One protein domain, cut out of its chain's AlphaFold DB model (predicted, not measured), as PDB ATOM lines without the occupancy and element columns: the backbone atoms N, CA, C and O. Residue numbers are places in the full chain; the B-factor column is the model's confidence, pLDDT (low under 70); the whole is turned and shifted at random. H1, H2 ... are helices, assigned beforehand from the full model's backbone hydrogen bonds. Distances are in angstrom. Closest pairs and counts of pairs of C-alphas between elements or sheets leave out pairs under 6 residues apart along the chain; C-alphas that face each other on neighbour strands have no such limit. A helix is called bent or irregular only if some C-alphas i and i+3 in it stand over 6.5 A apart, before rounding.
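What this domain is: This is residues 7 to 64 of the 156 residues of an uncharacterized protein of Lacipirellula parvula (UniProt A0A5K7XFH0). Two helices, H2 and H3, form an open V joined by a tight link; short H1 folds back near the start of H2, and short H4 follows H3. Residues 45 to 64 form a looping tail with no named element. The printed part has 58 residues, of which 31 are in the four named helices, H1, H2, H3 and H4 in that order along the chain, with no named strand; its class is all helix, and the whole is loose, with a radius of gyration of the C-alphas of 13.9 A and spans of 38 by 25 by 22 A.

How they stand to each other: H1, residues 7 to 10, is close to but not clearly touching H2, residues 14 to 26; their closest C-alphas, of Leu 9 and Gly 17, are 6.6 A apart. H2 and H3, residues 29 to 38, are close but not clearly touching, closest at the C-alphas of Trp 24 and Arg 32, 7.4 A; they run opposite ways at a steep tilt of 50 degrees. H4, residues 41 to 44, is apart from H1, H2 and H3. Every O i to N i+4 pair is within hydrogen-bond range in H3, and 7 of 9 in H2; H1 and H4 are too short for such a pair.

Where its parts are: H1 begins at C-alpha 7 (-94.113, 86.328, 6.374). H2 is 19.6 A long and only just irregular, with C-alphas 15 and 18 6.51 A apart. H3 is 14.2 A long. H4 ends at C-alpha 44 (-99.904, 97.656, 2.725).

The domain as a whole: The farthest C-alphas, of Ser 15 and Ser 62, are 40.3 A apart. The printed part has no cut, and its three links between helices are tight. The model's pLDDT is under 70 at residues 40 to 51, 54 and 59 to 64.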
ATOM      1  N   ALA A   7     -94.129  85.450   7.536       78.06
ATOM      2  CA  ALA A   7     -94.113  86.328   6.374       78.06
ATOM      3  C   ALA A   7     -93.153  87.519   6.540       78.06
ATOM      4  O   ALA A   7     -92.385  87.812   5.625       78.06
ATOM      5  N   LEU A   8     -93.080  88.114   7.739       81.50
ATOM      6  CA  LEU A   8     -92.065  89.121   8.066       81.50
ATOM      7  C   LEU A   8     -90.654  88.530   7.926       81.50
ATOM      8  O   LEU A   8     -89.751  89.181   7.422       81.50
ATOM      9  N   LEU A   9     -90.461  87.267   8.320       84.81
ATOM     10  CA  LEU A   9     -89.166  86.580   8.242       84.81
ATOM     11  C   LEU A   9     -88.758  86.289   6.791       84.81
ATOM     12  O   LEU A   9     -87.570  86.292   6.479       84.81
ATOM     13  N   ALA A  10     -89.738  86.061   5.914       84.19
ATOM     14  CA  ALA A  10     -89.529  85.833   4.488       84.19
ATOM     15  C   ALA A  10     -89.076  87.093   3.728       84.19
ATOM     16  O   ALA A  10     -88.513  86.966   2.642       84.19
ATOM     17  N   ALA A  11     -89.278  88.289   4.295       83.00
ATOM     18  CA  ALA A  11     -88.817  89.550   3.709       83.00
ATOM     19  C   ALA A  11     -87.292  89.753   3.812       83.00
ATOM     20  O   ALA A  11     -86.744  90.627   3.142       83.00
ATOM     21  N   PHE A  12     -86.600  88.949   4.623       87.56
ATOM     22  CA  PHE A  12     -85.168  89.084   4.881       87.56
ATOM     23  C   PHE A  12     -84.367  87.918   4.307       87.56
ATOM     24  O   PHE A  12     -84.858  86.797   4.152       87.56
ATOM     25  N   SER A  13     -83.092  88.162   4.012       91.19
ATOM     26  CA  SER A  13     -82.192  87.098   3.575       91.19
ATOM     27  C   SER A  13     -81.929  86.082   4.694       91.19
ATOM     28  O   SER A  13     -82.044  86.370   5.888       91.19
ATOM     29  N   VAL A  14     -81.489  84.877   4.314       85.81
ATOM     30  CA  VAL A  14     -81.142  83.811   5.271       85.81
ATOM     31  C   VAL A  14     -80.079  84.276   6.278       85.81
ATOM     32  O   VAL A  14     -80.170  83.937   7.455       85.81
ATOM     33  N   SER A  15     -79.110  85.087   5.837       87.94
ATOM     34  CA  SER A  15     -78.060  85.660   6.692       87.94
ATOM     35  C   SER A  15     -78.568  86.716   7.674       87.94
ATOM     36  O   SER A  15     -77.991  86.877   8.745       87.94
ATOM     37  N   GLU A  16     -79.646  87.425   7.346       92.94
ATOM     38  CA  GLU A  16     -80.252  88.432   8.228       92.94
ATOM     39  C   GLU A  16     -81.217  87.799   9.236       92.94
ATOM     40  O   GLU A  16     -81.406  88.319  10.336       92.94
ATOM     41  N   GLY A  17     -81.785  86.635   8.904       91.06
ATOM     42  CA  GLY A  17     -82.791  85.970   9.730       91.06
ATOM     43  C   GLY A  17     -82.321  85.619  11.147       91.06
ATOM     44  O   GLY A  17     -83.131  85.610  12.071       91.06
ATOM     45  N   GLU A  18     -81.032  85.340  11.359       89.19
ATOM     46  CA  GLU A  18     -80.491  85.068  12.702       89.19
ATOM     47  C   GLU A  18     -80.347  86.345  13.543       89.19
ATOM     48  O   GLU A  18     -80.722  86.363  14.720       89.19
ATOM     49  N   ALA A  19     -79.894  87.443  12.929       92.94
ATOM     50  CA  ALA A  19     -79.814  88.747  13.580       92.94
ATOM     51  C   ALA A  19     -81.210  89.264  13.965       92.94
ATOM     52  O   ALA A  19     -81.406  89.758  15.073       92.94
ATOM     53  N   ILE A  20     -82.201  89.073  13.092       92.56
ATOM     54  CA  ILE A  20     -83.586  89.499  13.325       92.56
ATOM     55  C   ILE A  20     -84.256  88.664  14.408       92.56
ATOM     56  O   ILE A  20     -84.905  89.225  15.287       92.56
ATOM     57  N   ARG A  21     -84.058  87.342  14.411       91.44
ATOM     58  CA  ARG A  21     -84.537  86.489  15.508       91.44
ATOM     59  C   ARG A  21     -83.911  86.877  16.845       91.44
ATOM     60  O   ARG A  21     -84.610  86.906  17.855       91.44
ATOM     61  N   SER A  22     -82.623  87.216  16.843       92.81
ATOM     62  CA  SER A  22     -81.923  87.679  18.044       92.81
ATOM     63  C   SER A  22     -82.473  89.020  18.532       92.81
ATOM     64  O   SER A  22     -82.770  89.161  19.712       92.81
ATOM     65  N   TRP A  23     -82.685  89.981  17.630       94.81
ATOM     66  CA  TRP A  23     -83.329  91.255  17.950       94.81
ATOM     67  C   TRP A  23     -84.759  91.056  18.472       94.81
ATOM     68  O   TRP A  23     -85.095  91.582  19.529       94.81
ATOM     69  N   TRP A  24     -85.574  90.217  17.833       95.38
ATOM     70  CA  TRP A  24     -86.935  89.919  18.289       95.38
ATOM     71  C   TRP A  24     -86.974  89.333  19.701       95.38
ATOM     72  O   TRP A  24     -87.830  89.681  20.518       95.38
ATOM     73  N   ALA A  25     -86.008  88.469  20.019       94.50
ATOM     74  CA  ALA A  25     -85.867  87.892  21.349       94.50
ATOM     75  C   ALA A  25     -85.570  88.948  22.432       94.50
ATOM     76  O   ALA A  25     -85.903  88.716  23.592       94.50
ATOM     77  N   THR A  26     -85.012  90.110  22.069       96.00
ATOM     78  CA  THR A  26     -84.755  91.220  23.009       96.00
ATOM     79  C   THR A  26     -85.969  92.106  23.285       96.00
ATOM     80  O   THR A  26     -85.963  92.831  24.278       96.00
ATOM     81  N   LEU A  27     -87.005  92.048  22.446       96.06
ATOM     82  CA  LEU A  27     -88.219  92.843  22.629       96.06
ATOM     83  C   LEU A  27     -89.090  92.279  23.756       96.06
ATOM     84  O   LEU A  27     -89.197  91.060  23.914       96.06
ATOM     85  N   GLY A  28     -89.731  93.167  24.517       95.38
ATOM     86  CA  GLY A  28     -90.786  92.779  25.453       95.38
ATOM     87  C   GLY A  28     -92.065  92.380  24.715       95.38
ATOM     88  O   GLY A  28     -92.249  92.734  23.553       95.38
ATOM     89  N   ASP A  29     -92.966  91.670  25.394       93.69
ATOM     90  CA  ASP A  29     -94.191  91.151  24.766       93.69
ATOM     91  C   ASP A  29     -95.070  92.276  24.188       93.69
ATOM     92  O   ASP A  29     -95.513  92.176  23.052       93.69
ATOM     93  N   VAL A  30     -95.188  93.411  24.888       94.06
ATOM     94  CA  VAL A  30     -95.926  94.597  24.405       94.06
ATOM     95  C   VAL A  30     -95.357  95.146  23.091       94.06
ATOM     96  O   VAL A  30     -96.110  95.546  22.206       94.06
ATOM     97  N   ASP A  31     -94.030  95.176  22.948       94.69
ATOM     98  CA  ASP A  31     -93.388  95.679  21.730       94.69
ATOM     99  C   ASP A  31     -93.534  94.684  20.574       94.69
ATOM    100  O   ASP A  31     -93.705  95.093  19.426       94.69
ATOM    101  N   ARG A  32     -93.503  93.379  20.869       93.44
ATOM    102  CA  ARG A  32     -93.753  92.327  19.877       93.44
ATOM    103  C   ARG A  32     -95.182  92.391  19.355       93.44
ATOM    104  O   ARG A  32     -95.357  92.417  18.140       93.44
ATOM    105  N   ASP A  33     -96.164  92.492  20.246       86.62
ATOM    106  CA  ASP A  33     -97.578  92.622  19.882       86.62
ATOM    107  C   ASP A  33     -97.796  93.867  19.018       86.62
ATOM    108  O   ASP A  33     -98.394  93.792  17.946       86.62
ATOM    109  N   ARG A  34     -97.196  94.999  19.406       87.44
ATOM    110  CA  ARG A  34     -97.261  96.236  18.624       87.44
ATOM    111  C   ARG A  34     -96.648  96.095  17.230       87.44
ATOM    112  O   ARG A  34     -97.174  96.664  16.279       87.44
ATOM    113  N   ILE A  35     -95.526  95.393  17.082       87.31
ATOM    114  CA  ILE A  35     -94.923  95.175  15.760       87.31
ATOM    115  C   ILE A  35     -95.774  94.221  14.923       87.31
ATOM    116  O   ILE A  35     -95.888  94.444  13.725       87.31
ATOM    117  N   ILE A  36     -96.395  93.204  15.527       85.12
ATOM    118  CA  ILE A  36     -97.340  92.315  14.834       85.12
ATOM    119  C   ILE A  36     -98.544  93.112  14.323       85.12
ATOM    120  O   ILE A  36     -98.912  92.962  13.164       85.12
ATOM    121  N   GLU A  37     -99.111  94.000  15.143       78.06
ATOM    122  CA  GLU A  37    -100.208  94.888  14.734       78.06
ATOM    123  C   GLU A  37     -99.803  95.836  13.597       78.06
ATOM    124  O   GLU A  37    -100.592  96.097  12.692       78.06
ATOM    125  N   LEU A  38     -98.572  96.362  13.631       77.00
ATOM    126  CA  LEU A  38     -98.045  97.226  12.571       77.00
ATOM    127  C   LEU A  38     -97.697  96.450  11.295       77.00
ATOM    128  O   LEU A  38     -97.793  97.007  10.205       77.00
ATOM    129  N   TRP A  39     -97.306  95.182  11.423       74.50
ATOM    130  CA  TRP A  39     -97.049  94.257  10.320       74.50
ATOM    131  C   TRP A  39     -98.324  93.514   9.904       74.50
ATOM    132  O   TRP A  39     -98.339  92.307   9.664       74.50
ATOM    133  N   ASP A  40     -99.426  94.243   9.820       67.81
ATOM    134  CA  ASP A  40    -100.627  93.734   9.196       67.81
ATOM    135  C   ASP A  40    -100.509  93.933   7.681       67.81
ATOM    136  O   ASP A  40    -100.660  95.044   7.172       67.81
ATOM    137  N   GLU A  41    -100.249  92.852   6.939       58.38
ATOM    138  CA  GLU A  41    -100.155  92.880   5.471       58.38
ATOM    139  C   GLU A  41    -101.415  93.468   4.810       58.38
ATOM    140  O   GLU A  41    -101.356  93.976   3.689       58.38
ATOM    141  N   ARG A  42    -102.561  93.477   5.506       56.03
ATOM    142  CA  ARG A  42    -103.787  94.130   5.028       56.03
ATOM    143  C   ARG A  42    -103.612  95.647   4.870       56.03
ATOM    144  O   ARG A  42    -104.270  96.230   4.006       56.03
ATOM    145  N   LEU A  43    -102.726  96.276   5.652       53.97
ATOM    146  CA  LEU A  43    -102.457  97.719   5.616       53.97
ATOM    147  C   LEU A  43    -101.641  98.147   4.391       53.97
ATOM    148  O   LEU A  43    -101.862  99.242   3.880       53.97
ATOM    149  N   GLU A  44    -100.736  97.303   3.886       51.31
ATOM    150  CA  GLU A  44     -99.904  97.656   2.725       51.31
ATOM    151  C   GLU A  44    -100.566  97.334   1.380       51.31
ATOM    152  O   GLU A  44    -100.326  98.020   0.387       51.31
ATOM    153  N   VAL A  45    -101.426  96.311   1.322       50.91
ATOM    154  CA  VAL A  45    -101.959  95.807   0.043       50.91
ATOM    155  C   VAL A  45    -103.305  96.457  -0.331       50.91
ATOM    156  O   VAL A  45    -103.878  96.135  -1.372       50.91
ATOM    157  N   CYS A  46    -103.842  97.378   0.487       49.94
ATOM    158  CA  CYS A  46    -105.207  97.919   0.336       49.94
ATOM    159  C   CYS A  46    -106.249  96.801   0.112       49.94
ATOM    160  O   CYS A  46    -107.236  96.973  -0.612       49.94
ATOM    161  N   PHE A  47    -105.989  95.613   0.663       51.59
ATOM    162  CA  PHE A  47    -106.726  94.401   0.346       51.59
ATOM    163  C   PHE A  47    -107.535  93.990   1.567       51.59
ATOM    164  O   PHE A  47    -107.062  93.296   2.460       51.59
ATOM    165  N   PHE A  48    -108.794  94.424   1.584       58.72
ATOM    166  CA  PHE A  48    -109.768  94.177   2.653       58.72
ATOM    167  C   PHE A  48    -110.318  92.741   2.648       58.72
ATOM    168  O   PHE A  48    -111.501  92.518   2.904       58.72
ATOM    169  N   ALA A  49    -109.500  91.753   2.283       55.44
ATOM    170  CA  ALA A  49    -109.911  90.362   2.383       55.44
ATOM    171  C   ALA A  49    -109.666  89.840   3.815       55.44
ATOM    172  O   ALA A  49    -108.541  89.976   4.295       55.44
ATOM    173  N   PRO A  50    -110.667  89.200   4.459       62.72
ATOM    174  CA  PRO A  50    -110.513  88.280   5.567       62.72
ATOM    175  C   PRO A  50    -109.290  87.412   5.371       62.72
ATOM    176  O   PRO A  50    -109.157  86.717   4.355       62.72
ATOM    177  N   GLN A  51    -108.417  87.465   6.360       61.72
ATOM    178  CA  GLN A  51    -107.311  86.541   6.488       61.72
ATOM    179  C   GLN A  51    -107.760  85.379   7.362       61.72
ATOM    180  O   GLN A  51    -108.650  85.519   8.199       61.72
ATOM    181  N   ALA A  52    -107.187  84.205   7.121       71.69
ATOM    182  CA  ALA A  52    -107.390  83.080   8.016       71.69
ATOM    183  C   ALA A  52    -106.458  83.220   9.225       71.69
ATOM    184  O   ALA A  52    -105.271  83.486   9.047       71.69
ATOM    185  N   ASP A  53    -106.984  83.012  10.431       72.56
ATOM    186  CA  ASP A  53    -106.178  82.866  11.642       72.56
ATOM    187  C   ASP A  53    -105.298  81.600  11.574       72.56
ATOM    188  O   ASP A  53    -105.403  80.774  10.659       72.56
ATOM    189  N   GLU A  54    -104.435  81.403  12.573       60.34
ATOM    190  CA  GLU A  54    -103.579  80.209  12.669       60.34
ATOM    191  C   GLU A  54    -104.374  78.888  12.716       60.34
ATOM    192  O   GLU A  54    -103.838  77.822  12.412       60.34
ATOM    193  N   ALA A  55    -105.666  78.944  13.060       70.88
ATOM    194  CA  ALA A  55    -106.582  77.808  13.053       70.88
ATOM    195  C   ALA A  55    -107.341  77.648  11.718       70.88
ATOM    196  O   ALA A  55    -108.190  76.760  11.592       70.88
ATOM    197  N   GLY A  56    -107.043  78.473  10.711       72.31
ATOM    198  CA  GLY A  56    -107.663  78.438   9.390       72.31
ATOM    199  C   GLY A  56    -109.043  79.101   9.318       72.31
ATOM    200  O   GLY A  56    -109.757  78.904   8.330       72.31
ATOM    201  N   ARG A  57    -109.459  79.854  10.340       72.06
ATOM    202  CA  ARG A  57    -110.747  80.560  10.363       72.06
ATOM    203  C   ARG A  57    -110.577  81.954   9.781       72.06
ATOM    204  O   ARG A  57    -109.786  82.734  10.289       72.06
ATOM    205  N   ALA A  58    -111.320  82.250   8.719       72.94
ATOM    206  CA  ALA A  58    -111.335  83.580   8.120       72.94
ATOM    207  C   ALA A  58    -111.921  84.623   9.087       72.94
ATOM    208  O   ALA A  58    -112.879  84.299   9.794       72.94
ATOM    209  N   ASP A  59    -111.387  85.851   9.062       66.25
ATOM    210  CA  ASP A  59    -111.946  87.001   9.785       66.25
ATOM    211  C   ASP A  59    -113.464  87.121   9.563       66.25
ATOM    212  O   ASP A  59    -113.982  86.938   8.450       66.25
ATOM    213  N   GLU A  60    -114.189  87.468  10.624       66.50
ATOM    214  CA  GLU A  60    -115.601  87.816  10.521       66.50
ATOM    215  C   GLU A  60    -115.767  89.167   9.813       66.50
ATOM    216  O   GLU A  60    -114.931  90.062   9.916       66.50
ATOM    217  N   TRP A  61    -116.888  89.360   9.111       59.78
ATOM    218  CA  TRP A  61    -117.152  90.601   8.369       59.78
ATOM    219  C   TRP A  61    -117.122  91.858   9.245       59.78
ATOM    220  O   TRP A  61    -116.718  92.912   8.771       59.78
ATOM    221  N   SER A  62    -117.508  91.742  10.516       59.38
ATOM    222  CA  SER A  62    -117.438  92.828  11.501       59.38
ATOM    223  C   SER A  62    -116.013  93.207  11.906       59.38
ATOM    224  O   SER A  62    -115.825  94.212  12.583       59.38
ATOM    225  N   GLN A  63    -115.024  92.389  11.546       61.59
ATOM    226  CA  GLN A  63    -113.605  92.619  11.814       61.59
ATOM    227  C   GLN A  63    -112.880  93.210  10.597       61.59
ATOM    228  O   GLN A  63    -111.718  93.594  10.712       61.59
ATOM    229  N   LEU A  64    -113.548  93.302   9.439       59.62
ATOM    230  CA  LEU A  64    -112.998  93.988   8.277       59.62
ATOM    231  C   LEU A  64    -113.126  95.505   8.445       59.62
ATOM    232  O   LEU A  64    -114.178  95.977   8.878       59.62
TER     233      LEU A  64